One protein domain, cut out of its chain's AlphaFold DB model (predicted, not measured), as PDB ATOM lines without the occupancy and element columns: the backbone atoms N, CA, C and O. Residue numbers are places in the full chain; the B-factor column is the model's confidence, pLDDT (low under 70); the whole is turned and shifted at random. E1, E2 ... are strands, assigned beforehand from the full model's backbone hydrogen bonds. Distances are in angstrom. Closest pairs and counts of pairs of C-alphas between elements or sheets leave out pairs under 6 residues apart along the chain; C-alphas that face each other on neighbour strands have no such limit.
ATOM      1  N   GLY A  43     -20.766  -0.785  29.851       82.19
ATOM      2  CA  GLY A  43     -19.907  -1.539  30.755       82.19
ATOM      3  C   GLY A  43     -18.424  -1.188  30.608       82.19
ATOM      4  O   GLY A  43     -18.043  -0.361  29.774       82.19
ATOM      5  N   PRO A  44     -17.538  -1.874  31.352       79.31
ATOM      6  CA  PRO A  44     -16.097  -1.611  31.351       79.31
ATOM      7  C   PRO A  44     -15.449  -1.803  29.974       79.31
ATOM      8  O   PRO A  44     -14.431  -1.186  29.669       79.31
ATOM      9  N   GLY A  45     -16.029  -2.683  29.150       78.44
ATOM     10  CA  GLY A  45     -15.561  -2.971  27.795       78.44
ATOM     11  C   GLY A  45     -15.939  -1.912  26.758       78.44
ATOM     12  O   GLY A  45     -15.341  -1.905  25.686       78.44
ATOM     13  N   ASP A  46     -16.896  -1.030  27.062       81.19
ATOM     14  CA  ASP A  46     -17.285   0.072  26.176       81.19
ATOM     15  C   ASP A  46     -16.412   1.328  26.401       81.19
ATOM     16  O   ASP A  46     -16.452   2.264  25.603       81.19
ATOM     17  N   VAL A  47     -15.588   1.353  27.460       82.25
ATOM     18  CA  VAL A  47     -14.677   2.467  27.757       82.25
ATOM     19  C   VAL A  47     -13.399   2.350  26.925       82.25
ATOM     20  O   VAL A  47     -12.614   1.414  27.085       82.25
ATOM     21  N   THR A  48     -13.162   3.328  26.052       80.31
ATOM     22  CA  THR A  48     -12.016   3.346  25.125       80.31
ATOM     23  C   THR A  48     -10.827   4.157  25.640       80.31
ATOM     24  O   THR A  48      -9.684   3.840  25.325       80.31
ATOM     25  N   ALA A  49     -11.078   5.188  26.448       81.62
ATOM     26  CA  ALA A  49     -10.053   6.047  27.025       81.62
ATOM     27  C   ALA A  49     -10.522   6.647  28.357       81.62
ATOM     28  O   ALA A  49     -11.717   6.724  28.637       81.62
ATOM     29  N   ILE A  50      -9.556   7.088  29.163       84.50
ATOM     30  CA  ILE A  50      -9.784   7.899  30.361       84.50
ATOM     31  C   ILE A  50      -9.309   9.310  30.025       84.50
ATOM     32  O   ILE A  50      -8.184   9.471  29.548       84.50
ATOM     33  N   ASP A  51     -10.151  10.312  30.270       85.94
ATOM     34  CA  ASP A  51      -9.745  11.712  30.165       85.94
ATOM     35  C   ASP A  51      -8.603  11.982  31.163       85.94
ATOM     36  O   ASP A  51      -8.788  11.753  32.362       85.94
ATOM     37  N   PRO A  52      -7.424  12.459  30.721       85.31
ATOM     38  CA  PRO A  52      -6.323  12.788  31.619       85.31
ATOM     39  C   PRO A  52      -6.702  13.769  32.734       85.31
ATOM     40  O   PRO A  52      -6.108  13.700  33.806       85.31
ATOM     41  N   GLN A  53      -7.695  14.641  32.520       90.44
ATOM     42  CA  GLN A  53      -8.182  15.571  33.546       90.44
ATOM     43  C   GLN A  53      -8.883  14.860  34.708       90.44
ATOM     44  O   GLN A  53      -8.927  15.395  35.811       90.44
ATOM     45  N   GLN A  54      -9.379  13.635  34.501       88.50
ATOM     46  CA  GLN A  54      -9.910  12.818  35.588       88.50
ATOM     47  C   GLN A  54      -8.818  12.305  36.527       88.50
ATOM     48  O   GLN A  54      -9.157  11.775  37.575       88.50
ATOM     49  N   VAL A  55      -7.530  12.428  36.193       90.25
ATOM     50  CA  VAL A  55      -6.425  12.012  37.062       90.25
ATOM     51  C   VAL A  55      -5.853  13.232  37.779       90.25
ATOM     52  O   VAL A  55      -5.121  14.026  37.195       90.25
ATOM     53  N   VAL A  56      -6.147  13.347  39.072       91.88
ATOM     54  CA  VAL A  56      -5.687  14.467  39.910       91.88
ATOM     55  C   VAL A  56      -4.260  14.243  40.385       91.88
ATOM     56  O   VAL A  56      -3.457  15.176  40.450       91.88
ATOM     57  N   ARG A  57      -3.916  12.993  40.714       88.75
ATOM     58  CA  ARG A  57      -2.596  12.665  41.248       88.75
ATOM     59  C   ARG A  57      -2.145  11.277  40.844       88.75
ATOM     60  O   ARG A  57      -2.922  10.328  40.799       88.75
ATOM     61  N   VAL A  58      -0.846  11.167  40.600       87.06
ATOM     62  CA  VAL A  58      -0.160   9.902  40.360       87.06
ATOM     63  C   VAL A  58       1.061   9.833  41.257       87.06
ATOM     64  O   VAL A  58       1.892  10.743  41.247       87.06
ATOM     65  N   GLU A  59       1.175   8.735  41.997       85.62
ATOM     66  CA  GLU A  59       2.328   8.424  42.833       85.62
ATOM     67  C   GLU A  59       2.867   7.024  42.498       85.62
ATOM     68  O   GLU A  59       2.088   6.074  42.397       85.62
ATOM     69  N   PRO A  60       4.189   6.850  42.343       87.38
ATOM     70  CA  PRO A  60       5.181   7.912  42.173       87.38
ATOM     71  C   PRO A  60       4.942   8.732  40.900       87.38
ATOM     72  O   PRO A  60       4.462   8.208  39.891       87.38
ATOM     73  N   ARG A  61       5.365  10.004  40.905       85.06
ATOM     74  CA  ARG A  61       5.406  10.812  39.676       85.06
ATOM     75  C   ARG A  61       6.283  10.152  38.614       85.06
ATOM     76  O   ARG A  61       7.239   9.429  38.918       85.06
ATOM     77  N   HIS A  62       5.976  10.434  37.350       82.19
ATOM     78  CA  HIS A  62       6.759   9.930  36.228       82.19
ATOM     79  C   HIS A  62       8.247  10.280  36.396       82.19
ATOM     80  O   HIS A  62       8.585  11.421  36.686       82.19
ATOM     81  N   LEU A  63       9.119   9.282  36.205       80.44
ATOM     82  CA  LEU A  63      10.579   9.401  36.334       80.44
ATOM     83  C   LEU A  63      11.093   9.746  37.741       80.44
ATOM     84  O   LEU A  63      12.237  10.170  37.862       80.44
ATOM     85  N   THR A  64      10.313   9.493  38.795       81.50
ATOM     86  CA  THR A  64      10.828   9.565  40.173       81.50
ATOM     87  C   THR A  64      11.873   8.460  40.393       81.50
ATOM     88  O   THR A  64      11.522   7.283  40.251       81.50
ATOM     89  N   PRO A  65      13.138   8.797  40.705       68.94
ATOM     90  CA  PRO A  65      14.205   7.807  40.849       68.94
ATOM     91  C   PRO A  65      14.143   7.065  42.191       68.94
ATOM     92  O   PRO A  65      14.268   5.844  42.212       68.94
ATOM     93  N   ASP A  66      13.856   7.788  43.278       77.56
ATOM     94  CA  ASP A  66      14.003   7.311  44.658       77.56
ATOM     95  C   ASP A  66      12.677   7.393  45.425       77.56
ATOM     96  O   ASP A  66      12.563   8.035  46.468       77.56
ATOM     97  N   PHE A  67      11.628   6.775  44.879       79.50
ATOM     98  CA  PHE A  67      10.374   6.648  45.616       79.50
ATOM     99  C   PHE A  67      10.531   5.619  46.734       79.50
ATOM    100  O   PHE A  67      11.008   4.506  46.503       79.50
ATOM    101  N   GLU A  68      10.110   5.995  47.938       79.94
ATOM    102  CA  GLU A  68      10.288   5.182  49.132       79.94
ATOM    103  C   GLU A  68       9.629   3.788  48.951       79.94
ATOM    104  O   GLU A  68       8.417   3.700  48.730       79.94
ATOM    105  N   PRO A  69      10.400   2.680  49.046       74.19
ATOM    106  CA  PRO A  69       9.945   1.321  48.717       74.19
ATOM    107  C   PRO A  69       8.718   0.820  49.485       74.19
ATOM    108  O   PRO A  69       8.084  -0.153  49.075       74.19
ATOM    109  N   ASN A  70       8.433   1.436  50.632       79.94
ATOM    110  CA  ASN A  70       7.336   1.062  51.517       79.94
ATOM    111  C   ASN A  70       5.990   1.685  51.112       79.94
ATOM    112  O   ASN A  70       4.953   1.255  51.620       79.94
ATOM    113  N   PHE A  71       5.983   2.658  50.198       78.75
ATOM    114  CA  PHE A  71       4.752   3.221  49.658       78.75
ATOM    115  C   PHE A  71       4.269   2.432  48.445       78.75
ATOM    116  O   PHE A  71       5.043   1.974  47.600       78.75
ATOM    117  N   LEU A  72       2.950   2.276  48.353       82.75
ATOM    118  CA  LEU A  72       2.315   1.660  47.198       82.75
ATOM    119  C   LEU A  72       2.075   2.720  46.121       82.75
ATOM    120  O   LEU A  72       1.651   3.827  46.457       82.75
ATOM    121  N   PRO A  73       2.285   2.386  44.837       84.88
ATOM    122  CA  PRO A  73       1.834   3.241  43.756       84.88
ATOM    123  C   PRO A  73       0.329   3.479  43.839       84.88
ATOM    124  O   PRO A  73      -0.434   2.564  44.158       84.88
ATOM    125  N   ALA A  74      -0.087   4.700  43.531       85.75
ATOM    126  CA  ALA A  74      -1.462   5.148  43.630       85.75
ATOM    127  C   ALA A  74      -1.817   6.089  42.474       85.75
ATOM    128  O   ALA A  74      -0.969   6.806  41.939       85.75
ATOM    129  N   VAL A  75      -3.096   6.075  42.105       88.25
ATOM    130  CA  VAL A  75      -3.715   7.036  41.190       88.25
ATOM    131  C   VAL A  75      -4.949   7.573  41.895       88.25
ATOM    132  O   VAL A  75      -5.783   6.787  42.347       88.25
ATOM    133  N   GLU A  76      -5.047   8.890  42.004       90.19
ATOM    134  CA  GLU A  76      -6.217   9.579  42.538       90.19
ATOM    135  C   GLU A  76      -7.000  10.182  41.373       90.19
ATOM    136  O   GLU A  76      -6.422  10.825  40.489       90.19
ATOM    137  N   PHE A  77      -8.312   9.952  41.378       91.44
ATOM    138  CA  PHE A  77      -9.225  10.461  40.363       91.44
ATOM    139  C   PHE A  77      -9.999  11.676  40.880       91.44
ATOM    140  O   PHE A  77     -10.281  11.758  42.072       91.44
ATOM    141  N   ASP A  78     -10.358  12.583  39.973       93.62
ATOM    142  CA  ASP A  78     -11.157  13.783  40.247       93.62
ATOM    143  C   ASP A  78     -12.530  13.404  40.805       93.62
ATOM    144  O   ASP A  78     -12.936  13.833  41.886       93.62
ATOM    145  N   ARG A  79     -13.205  12.478  40.117       88.31
ATOM    146  CA  ARG A  79     -14.425  11.860  40.620       88.31
ATOM    147  C   ARG A  79     -14.109  10.689  41.556       88.31
ATOM    148  O   ARG A  79     -13.546   9.686  41.107       88.31
ATOM    149  N   PRO A  80     -14.551  10.731  42.826       86.12
ATOM    150  CA  PRO A  80     -14.314   9.639  43.769       86.12
ATOM    151  C   PRO A  80     -15.085   8.362  43.406       86.12
ATOM    152  O   PRO A  80     -14.682   7.274  43.802       86.12
ATOM    153  N   ASP A  81     -16.175   8.470  42.645       86.44
ATOM    154  CA  ASP A  81     -16.984   7.342  42.174       86.44
ATOM    155  C   ASP A  81     -16.511   6.771  40.825       86.44
ATOM    156  O   ASP A  81     -17.011   5.731  40.391       86.44
ATOM    157  N   PHE A  82     -15.516   7.393  40.177       88.31
ATOM    158  CA  PHE A  82     -15.032   7.003  38.850       88.31
ATOM    159  C   PHE A  82     -14.674   5.512  38.728       88.31
ATOM    160  O   PHE A  82     -15.109   4.885  37.756       88.31
ATOM    161  N   PRO A  83     -13.974   4.883  39.697       87.81
ATOM    162  CA  PRO A  83     -13.647   3.463  39.617       87.81
ATOM    163  C   PRO A  83     -14.857   2.526  39.624       87.81
ATOM    164  O   PRO A  83     -14.677   1.354  39.322       87.81
ATOM    165  N   TRP A  84     -16.062   3.001  39.947       87.56
ATOM    166  CA  TRP A  84     -17.286   2.196  40.046       87.56
ATOM    167  C   TRP A  84     -18.365   2.572  39.022       87.56
ATOM    168  O   TRP A  84     -19.370   1.876  38.919       87.56
ATOM    169  N   LEU A  85     -18.155   3.636  38.238       86.50
ATOM    170  CA  LEU A  85     -19.159   4.205  37.331       86.50
ATOM    171  C   LEU A  85     -19.675   3.211  36.273       86.50
ATOM    172  O   LEU A  85     -20.861   3.198  35.961       86.50
ATOM    173  N   PHE A  86     -18.782   2.380  35.730       85.56
ATOM    174  CA  PHE A  86     -19.091   1.412  34.670       85.56
ATOM    175  C   PHE A  86     -19.182  -0.024  35.177       85.56
ATOM    176  O   PHE A  86     -19.105  -0.964  34.389       85.56
ATOM    177  N   THR A  87     -19.297  -0.219  36.489       83.56
ATOM    178  CA  THR A  87     -19.443  -1.551  37.066       83.56
ATOM    179  C   THR A  87     -20.847  -2.080  36.746       83.56
ATOM    180  O   THR A  87     -21.831  -1.524  37.233       83.56
ATOM    181  N   PRO A  88     -20.981  -3.150  35.938       78.44
ATOM    182  CA  PRO A  88     -22.268  -3.629  35.440       78.44
ATOM    183  C   PRO A  88     -22.935  -4.551  36.473       78.44
ATOM    184  O   PRO A  88     -23.367  -5.658  36.160       78.44
ATOM    185  N   ALA A  89     -22.961  -4.123  37.735       80.44
ATOM    186  CA  ALA A  89     -23.435  -4.936  38.839       80.44
ATOM    187  C   ALA A  89     -24.128  -4.108  39.929       80.44
ATOM    188  O   ALA A  89     -23.812  -2.941  40.150       80.44
ATOM    189  N   LYS A  90     -25.081  -4.726  40.632       80.75
ATOM    190  CA  LYS A  90     -25.616  -4.233  41.901       80.75
ATOM    191  C   LYS A  90     -24.589  -4.463  42.991       80.75
ATOM    192  O   LYS A  90     -23.950  -5.512  43.026       80.75
ATOM    193  N   ALA A  91     -24.534  -3.519  43.921       81.75
ATOM    194  CA  ALA A  91     -23.755  -3.676  45.131       81.75
ATOM    195  C   ALA A  91     -24.119  -4.983  45.854       81.75
ATOM    196  O   ALA A  91     -25.274  -5.416  45.826       81.75
ATOM    197  N   ASP A  92     -23.127  -5.597  46.494       81.38
ATOM    198  CA  ASP A  92     -23.347  -6.775  47.326       81.38
ATOM    199  C   ASP A  92     -24.213  -6.449  48.561       81.38
ATOM    200  O   ASP A  92     -24.601  -5.303  48.807       81.38
ATOM    201  N   ALA A  93     -24.511  -7.462  49.378       79.62
ATOM    202  CA  ALA A  93     -25.306  -7.289  50.597       79.62
ATOM    203  C   ALA A  93     -24.694  -6.286  51.600       79.62
ATOM    204  O   ALA A  93     -25.388  -5.808  52.494       79.62
ATOM    205  N   GLN A  94     -23.403  -5.966  51.468       82.38
ATOM    206  CA  GLN A  94     -22.681  -4.994  52.285       82.38
ATOM    207  C   GLN A  94     -22.565  -3.620  51.602       82.38
ATOM    208  O   GLN A  94     -21.853  -2.750  52.104       82.38
ATOM    209  N   GLY A  95     -23.241  -3.406  50.469       81.31
ATOM    210  CA  GLY A  95     -23.226  -2.145  49.733       81.31
ATOM    211  C   GLY A  95     -21.933  -1.888  48.955       81.31
ATOM    212  O   GLY A  95     -21.646  -0.741  48.618       81.31
ATOM    213  N   ARG A  96     -21.132  -2.921  48.668       79.56
ATOM    214  CA  ARG A  96     -19.850  -2.787  47.965       79.56
ATOM    215  C   ARG A  96     -19.998  -3.102  46.482       79.56
ATOM    216  O   ARG A  96     -20.677  -4.053  46.109       79.56
ATOM    217  N   LEU A  97     -19.283  -2.344  45.656       82.31
ATOM    218  CA  LEU A  97     -19.102  -2.598  44.229       82.31
ATOM    219  C   LEU A  97     -17.636  -2.910  43.939       82.31
ATOM    220  O   LEU A  97     -16.732  -2.348  44.574       82.31
ATOM    221  N   ARG A  98     -17.372  -3.790  42.975       82.19
ATOM    222  CA  ARG A  98     -16.013  -4.010  42.491       82.19
ATOM    223  C   ARG A  98     -15.657  -2.864  41.546       82.19
ATOM    224  O   ARG A  98     -16.459  -2.530  40.673       82.19
ATOM    225  N   PRO A  99     -14.473  -2.249  41.683       84.44
ATOM    226  CA  PRO A  99     -14.063  -1.251  40.719       84.44
ATOM    227  C   PRO A  99     -13.855  -1.897  39.342       84.44
ATOM    228  O   PRO A  99     -13.284  -2.985  39.237       84.44
ATOM    229  N   TRP A 100     -14.280  -1.219  38.279       84.19
ATOM    230  CA  TRP A 100     -14.062  -1.664  36.899       84.19
ATOM    231  C   TRP A 100     -12.607  -1.471  36.436       84.19
ATOM    232  O   TRP A 100     -12.223  -1.962  35.374       84.19
ATOM    233  N   LEU A 101     -11.792  -0.786  37.242       84.12
ATOM    234  CA  LEU A 101     -10.374  -0.508  37.021       84.12
ATOM    235  C   LEU A 101      -9.490  -1.232  38.037       84.12
ATOM    236  O   LEU A 101      -9.843  -1.377  39.207       84.12
ATOM    237  N   CYS A 102      -8.280  -1.590  37.612       84.31
ATOM    238  CA  CYS A 102      -7.215  -2.036  38.500       84.31
ATOM    239  C   CYS A 102      -5.882  -1.368  38.147       84.31
ATOM    240  O   CYS A 102      -5.548  -1.190  36.977       84.31
ATOM    241  N   LEU A 103      -5.087  -1.063  39.174       83.50
ATOM    242  CA  LEU A 103      -3.718  -0.588  39.028       83.50
ATOM    243  C   LEU A 103      -2.751  -1.773  38.948       83.50
ATOM    244  O   LEU A 103      -2.642  -2.574  39.877       83.50
ATOM    245  N   VAL A 104      -2.040  -1.879  37.831       83.62
ATOM    246  CA  VAL A 104      -1.007  -2.884  37.590       83.62
ATOM    247  C   VAL A 104       0.349  -2.195  37.547       83.62
ATOM    248  O   VAL A 104       0.601  -1.292  36.748       83.62
ATOM    249  N   VAL A 105       1.235  -2.644  38.430       81.12
ATOM    250  CA  VAL A 105       2.597  -2.129  38.554       81.12
ATOM    251  C   VAL A 105       3.555  -3.227  38.138       81.12
ATOM    252  O   VAL A 105       3.598  -4.299  38.747       81.12
ATOM    253  N   VAL A 106       4.345  -2.950  37.109       83.00
ATOM    254  CA  VAL A 106       5.353  -3.878  36.597       83.00
ATOM    255  C   VAL A 106       6.701  -3.187  36.476       83.00
ATOM    256  O   VAL A 106       6.805  -1.981  36.227       83.00
ATOM    257  N   ARG A 107       7.764  -3.974  36.651       78.12
ATOM    258  CA  ARG A 107       9.128  -3.511  36.409       78.12
ATOM    259  C   ARG A 107       9.317  -3.279  34.913       78.12
ATOM    260  O   ARG A 107       9.003  -4.160  34.113       78.12
ATOM    261  N   LYS A 108       9.890  -2.134  34.530       78.38
ATOM    262  CA  LYS A 108      10.356  -1.935  33.156       78.38
ATOM    263  C   LYS A 108      11.542  -2.863  32.893       78.38
ATOM    264  O   LYS A 108      12.612  -2.679  33.469       78.38
ATOM    265  N   GLN A 109      11.346  -3.851  32.029       80.44
ATOM    266  CA  GLN A 109      12.368  -4.824  31.648       80.44
ATOM    267  C   GLN A 109      12.078  -5.384  30.247       80.44
ATOM    268  O   GLN A 109      10.929  -5.309  29.801       80.44
ATOM    269  N   PRO A 110      13.083  -5.948  29.551       83.19
ATOM    270  CA  PRO A 110      12.857  -6.651  28.292       83.19
ATOM    271  C   PRO A 110      11.770  -7.721  28.442       83.19
ATOM    272  O   PRO A 110      11.744  -8.453  29.431       83.19
ATOM    273  N   GLY A 111      10.859  -7.788  27.470       82.81
ATOM    274  CA  GLY A 111       9.708  -8.689  27.496       82.81
ATOM    275  C   GLY A 111       8.448  -8.124  28.157       82.81
ATOM    276  O   GLY A 111       7.408  -8.748  28.024       82.81
ATOM    277  N   VAL A 112       8.494  -6.955  28.808       84.00
ATOM    278  CA  VAL A 112       7.298  -6.252  29.311       84.00
ATOM    279  C   VAL A 112       6.997  -5.063  28.400       84.00
ATOM    280  O   VAL A 112       7.677  -4.036  28.458       84.00
ATOM    281  N   GLU A 113       5.982  -5.198  27.552       83.44
ATOM    282  CA  GLU A 113       5.646  -4.237  26.502       83.44
ATOM    283  C   GLU A 113       4.165  -3.853  26.536       83.44
ATOM    284  O   GLU A 113       3.286  -4.685  26.723       83.44
ATOM    285  N   LEU A 114       3.887  -2.573  26.304       78.75
ATOM    286  CA  LEU A 114       2.544  -2.073  26.026       78.75
ATOM    287  C   LEU A 114       2.360  -2.064  24.513       78.75
ATOM    288  O   LEU A 114       3.080  -1.346  23.817       78.75
ATOM    289  N   ARG A 115       1.417  -2.854  24.008       77.06
ATOM    290  CA  ARG A 115       1.073  -2.897  22.589       77.06
ATOM    291  C   ARG A 115      -0.314  -2.312  22.371       77.06
ATOM    292  O   ARG A 115      -1.233  -2.690  23.095       77.06
ATOM    293  N   PRO A 116      -0.513  -1.429  21.384       69.06
ATOM    294  CA  PRO A 116      -1.866  -1.121  20.945       69.06
ATOM    295  C   PRO A 116      -2.505  -2.417  20.427       69.06
ATOM    296  O   PRO A 116      -1.861  -3.167  19.687       69.06
ATOM    297  N   ALA A 117      -3.738  -2.728  20.828       64.31
ATOM    298  CA  ALA A 117      -4.443  -3.830  20.193       64.31
ATOM    299  C   ALA A 117      -4.769  -3.427  18.749       64.31
ATOM    300  O   ALA A 117      -5.374  -2.391  18.499       64.31
ATOM    301  N   THR A 118      -4.378  -4.255  17.782       60.81
ATOM    302  CA  THR A 118      -4.545  -3.959  16.348       60.81
ATOM    303  C   THR A 118      -6.013  -3.810  15.932       60.81
ATOM    304  O   THR A 118      -6.300  -3.182  14.922       60.81
ATOM    305  N   MET A 119      -6.947  -4.388  16.696       56.53
ATOM    306  CA  MET A 119      -8.378  -4.455  16.360       56.53
ATOM    307  C   MET A 119      -9.309  -3.954  17.473       56.53
ATOM    308  O   MET A 119     -10.522  -4.098  17.365       56.53
ATOM    309  N   LEU A 120      -8.766  -3.419  18.569       59.47
ATOM    310  CA  LEU A 120      -9.554  -2.878  19.677       59.47
ATOM    311  C   LEU A 120      -8.921  -1.557  20.123       59.47
ATOM    312  O   LEU A 120      -7.697  -1.468  20.139       59.47
ATOM    313  N   PRO A 121      -9.703  -0.563  20.567       61.50
ATOM    314  CA  PRO A 121      -9.177   0.704  21.084       61.50
ATOM    315  C   PRO A 121      -8.482   0.559  22.455       61.50
ATOM    316  O   PRO A 121      -8.379   1.518  23.208       61.50
ATOM    317  N   VAL A 122      -8.014  -0.640  22.809       65.25
ATOM    318  CA  VAL A 122      -7.493  -0.982  24.135       65.25
ATOM    319  C   VAL A 122      -6.012  -1.335  24.028       65.25
ATOM    320  O   VAL A 122      -5.599  -2.100  23.158       65.25
ATOM    321  N   ALA A 123      -5.193  -0.804  24.933       69.50
ATOM    322  CA  ALA A 123      -3.796  -1.203  25.046       69.50
ATOM    323  C   ALA A 123      -3.672  -2.568  25.746       69.50
ATOM    324  O   ALA A 123      -4.279  -2.811  26.788       69.50
ATOM    325  N   MET A 124      -2.850  -3.455  25.192       78.06
ATOM    326  CA  MET A 124      -2.533  -4.764  25.749       78.06
ATOM    327  C   MET A 124      -1.157  -4.736  26.412       78.06
ATOM    328  O   MET A 124      -0.161  -4.373  25.787       78.06
ATOM    329  N   LEU A 125      -1.097  -5.152  27.676       82.00
ATOM    330  CA  LEU A 125       0.164  -5.417  28.362       82.00
ATOM    331  C   LEU A 125       0.648  -6.826  27.992       82.00
ATOM    332  O   LEU A 125       0.086  -7.815  28.458       82.00
ATOM    333  N   ASP A 126       1.673  -6.909  27.149       82.62
ATOM    334  CA  ASP A 126       2.375  -8.149  26.820       82.62
ATOM    335  C   ASP A 126       3.525  -8.365  27.811       82.62
ATOM    336  O   ASP A 126       4.377  -7.494  28.006       82.62
ATOM    337  N   ILE A 127       3.543  -9.535  28.445       82.25
ATOM    338  CA  ILE A 127       4.614  -9.975  29.335       82.25
ATOM    339  C   ILE A 127       5.154 -11.283  28.757       82.25
ATOM    340  O   ILE A 127       4.707 -12.376  29.109       82.25
ATOM    341  N   LYS A 128       6.134 -11.171  27.857       78.00
ATOM    342  CA  LYS A 128       6.927 -12.306  27.390       78.00
ATOM    343  C   LYS A 128       7.695 -12.848  28.581       78.00
ATOM    344  O   LYS A 128       8.499 -12.133  29.176       78.00
ATOM    345  N   ALA A 129       7.458 -14.102  28.934       55.50
ATOM    346  CA  ALA A 129       8.223 -14.759  29.977       55.50
ATOM    347  C   ALA A 129       9.700 -14.874  29.555       55.50
ATOM    348  O   ALA A 129       9.993 -15.584  28.592       55.50
ATOM    349  N   PRO A 130      10.672 -14.302  30.284       48.41
ATOM    350  CA  PRO A 130      11.869 -15.065  30.565       48.41
ATOM    351  C   PRO A 130      11.514 -16.065  31.673       48.41
ATOM    352  O   PRO A 130      10.637 -15.801  32.500       48.41
ATOM    353  N   PRO A 138       5.960 -12.561  41.510       38.25
ATOM    354  CA  PRO A 138       4.844 -12.568  40.575       38.25
ATOM    355  C   PRO A 138       4.112 -11.219  40.628       38.25
ATOM    356  O   PRO A 138       4.195 -10.474  41.605       38.25
ATOM    357  N   ILE A 139       3.413 -10.914  39.541       35.00
ATOM    358  CA  ILE A 139       2.532  -9.762  39.328       35.00
ATOM    359  C   ILE A 139       1.794  -9.383  40.629       35.00
ATOM    360  O   ILE A 139       0.941 -10.131  41.105       35.00
ATOM    361  N   LYS A 140       2.097  -8.214  41.208       33.47
ATOM    362  CA  LYS A 140       1.291  -7.645  42.298       33.47
ATOM    363  C   LYS A 140       0.100  -6.919  41.673       33.47
ATOM    364  O   LYS A 140       0.196  -5.745  41.334       33.47
ATOM    365  N   VAL A 141      -1.016  -7.627  41.498       31.73
ATOM    366  CA  VAL A 141      -2.321  -6.998  41.246       31.73
ATOM    367  C   VAL A 141      -2.765  -6.377  42.571       31.73
ATOM    368  O   VAL A 141      -3.297  -7.062  43.443       31.73
ATOM    369  N   ALA A 142      -2.459  -5.098  42.783       32.16
ATOM    370  CA  ALA A 142      -2.834  -4.389  44.000       32.16
ATOM    371  C   ALA A 142      -4.287  -3.906  43.890       32.16
ATOM    372  O   ALA A 142      -4.558  -2.727  43.701       32.16
ATOM    373  N   ALA A 143      -5.235  -4.832  44.023       27.56
ATOM    374  CA  ALA A 143      -6.634  -4.509  44.277       27.56
ATOM    375  C   ALA A 143      -6.925  -4.710  45.772       27.56
ATOM    376  O   ALA A 143      -7.557  -5.686  46.173       27.56
ATOM    377  N   ARG A 144      -6.412  -3.820  46.635       29.77
ATOM    378  CA  ARG A 144      -6.871  -3.739  48.031       29.77
ATOM    379  C   ARG A 144      -6.601  -2.364  48.636       29.77
ATOM    380  O   ARG A 144      -5.468  -2.033  48.957       29.77
ATOM    381  N   PHE A 154      13.037  -2.879  47.090       41.56
ATOM    382  CA  PHE A 154      13.357  -2.542  45.706       41.56
ATOM    383  C   PHE A 154      14.819  -2.060  45.636       41.56
ATOM    384  O   PHE A 154      15.165  -1.128  46.358       41.56
ATOM    385  N   PRO A 155      15.698  -2.654  44.808       33.25
ATOM    386  CA  PRO A 155      17.008  -2.071  44.538       33.25
ATOM    387  C   PRO A 155      16.859  -0.778  43.714       33.25
ATOM    388  O   PRO A 155      16.074  -0.720  42.762       33.25
ATOM    389  N   THR A 156      17.652   0.225  44.088       41.47
ATOM    390  CA  THR A 156      17.655   1.671  43.770       41.47
ATOM    391  C   THR A 156      17.795   2.084  42.294       41.47
ATOM    392  O   THR A 156      18.233   3.185  41.998       41.47
ATOM    393  N   ASN A 157      17.448   1.241  41.313       35.72
ATOM    394  CA  ASN A 157      17.591   1.637  39.900       35.72
ATOM    395  C   ASN A 157      16.587   0.998  38.925       35.72
ATOM    396  O   ASN A 157      16.855   0.839  37.734       35.72
ATOM    397  N   SER A 158      15.417   0.572  39.410       43.19
ATOM    398  CA  SER A 158      14.388  -0.049  38.564       43.19
ATOM    399  C   SER A 158      13.216   0.896  38.344       43.19
ATOM    400  O   SER A 158      12.478   1.176  39.277       43.19
ATOM    401  N   ARG A 159      13.014   1.345  37.100       45.62
ATOM    402  CA  ARG A 159      11.927   2.260  36.722       45.62
ATOM    403  C   ARG A 159      10.579   1.515  36.722       45.62
ATOM    404  O   ARG A 159      10.395   0.648  35.858       45.62
ATOM    405  N   PRO A 160       9.631   1.804  37.631       39.88
ATOM    406  CA  PRO A 160       8.287   1.253  37.528       39.88
ATOM    407  C   PRO A 160       7.529   1.960  36.397       39.88
ATOM    408  O   PRO A 160       7.652   3.172  36.209       39.88
ATOM    409  N   ARG A 161       6.738   1.207  35.627       43.50
ATOM    410  CA  ARG A 161       5.669   1.794  34.809       43.50
ATOM    411  C   ARG A 161       4.338   1.479  35.475       43.50
ATOM    412  O   ARG A 161       4.066   0.326  35.806       43.50
ATOM    413  N   LEU A 162       3.551   2.529  35.674       41.22
ATOM    414  CA  LEU A 162       2.210   2.464  36.224       41.22
ATOM    415  C   LEU A 162       1.219   2.264  35.080       41.22
ATOM    416  O   LEU A 162       1.241   3.037  34.121       41.22
ATOM    417  N   MET A 163       0.379   1.235  35.158       46.47
ATOM    418  CA  MET A 163      -0.679   1.010  34.181       46.47
ATOM    419  C   MET A 163      -2.008   0.809  34.894       46.47
ATOM    420  O   MET A 163      -2.133  -0.052  35.759       46.47
ATOM    421  N   VAL A 164      -3.012   1.582  34.502       49.84
ATOM    422  CA  VAL A 164      -4.403   1.330  34.871       49.84
ATOM    423  C   VAL A 164      -4.996   0.442  33.777       49.84
ATOM    424  O   VAL A 164      -4.934   0.797  32.602       49.84
ATOM    425  N   ILE A 165      -5.510  -0.732  34.140       52.22
ATOM    426  CA  ILE A 165      -6.150  -1.673  33.210       52.22
ATOM    427  C   ILE A 165      -7.642  -1.731  33.542       52.22
ATOM    428  O   ILE A 165      -8.005  -1.895  34.709       52.22
ATOM    429  N   SER A 166      -8.504  -1.614  32.529       43.72
ATOM    430  CA  SER A 166      -9.935  -1.889  32.665       43.72
ATOM    431  C   SER A 166     -10.181  -3.397  32.738       43.72
ATOM    432  O   SER A 166      -9.531  -4.193  32.054       43.72
ATOM    433  N   SER A 167     -11.092  -3.823  33.609       40.31
ATOM    434  CA  SER A 167     -11.420  -5.232  33.821       40.31
ATOM    435  C   SER A 167     -12.138  -5.803  32.591       40.31
ATOM    436  O   SER A 167     -13.359  -5.839  32.519       40.31
ATOM    437  N   GLY A 168     -11.353  -6.237  31.605       38.44
ATOM    438  CA  GLY A 168     -11.787  -6.880  30.361       38.44
ATOM    439  C   GLY A 168     -10.781  -7.925  29.869       38.44
ATOM    440  O   GLY A 168     -10.620  -8.132  28.665       38.44
TER     441      GLY A 168
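This is residues 43 to 130, 138 to 144 and 154 to 168 of the 187 residues of an uncharacterized protein of Blastocatellia bacterium (UniProt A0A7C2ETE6). Little of this domain is regular structure: three two-stranded sheets form a row, with E3 and E6 in the middle between the hairpins E1-E2 and E4-E5, and the other residues are in no named element, among them the long stretches 43 to 54, 60 to 73 and 78 to 100, and residues 140 to 141, which pair antiparallel with residues 104 to 105 of E3. The printed part has 110 residues with six named strands, E1 to E6 along the chain, and no named helix; the class is all strand, each sheet antiparallel, with 33 residues in named elements. It is only just compact, close to loose, with a radius of gyration of the C-alphas of 15.4 A and spans of 43 by 35 by 28 A.

E3, residues 101 to 107, and E6, residues 160 to 166, are antiparallel at 154 degrees, with N 104 and O 163 within hydrogen-bond range at 2.8 A. E1, residues 55 to 59, and E2, residues 74 to 77, form a hairpin, with N 59 and O 74 at 2.9 A. The closest C-alphas of E2 and E3, Ala 74 and Leu 103, are 7.7 A apart. E4, residues 112 to 116, and E5, residues 123 to 127, form a hairpin, with N 113 and O 126 at 2.8 A. E5 and E6 are near each other, with 6 pairs of C-alphas within 10 A.

E3 runs 19.7 A from C-alpha 101 at (-10.374, -0.508, 37.021). E6 runs 19.1 A to C-alpha 166 at (-9.935, -1.889, 32.665).

Residues 131 to 137 and 145 to 153 are not printed, with C-alpha gaps of 12.5 A and 20.4 A. The links E1 to E2 and E2 to E3 are long. Mean pLDDT is 72.3 for the printed part and 45 for E6.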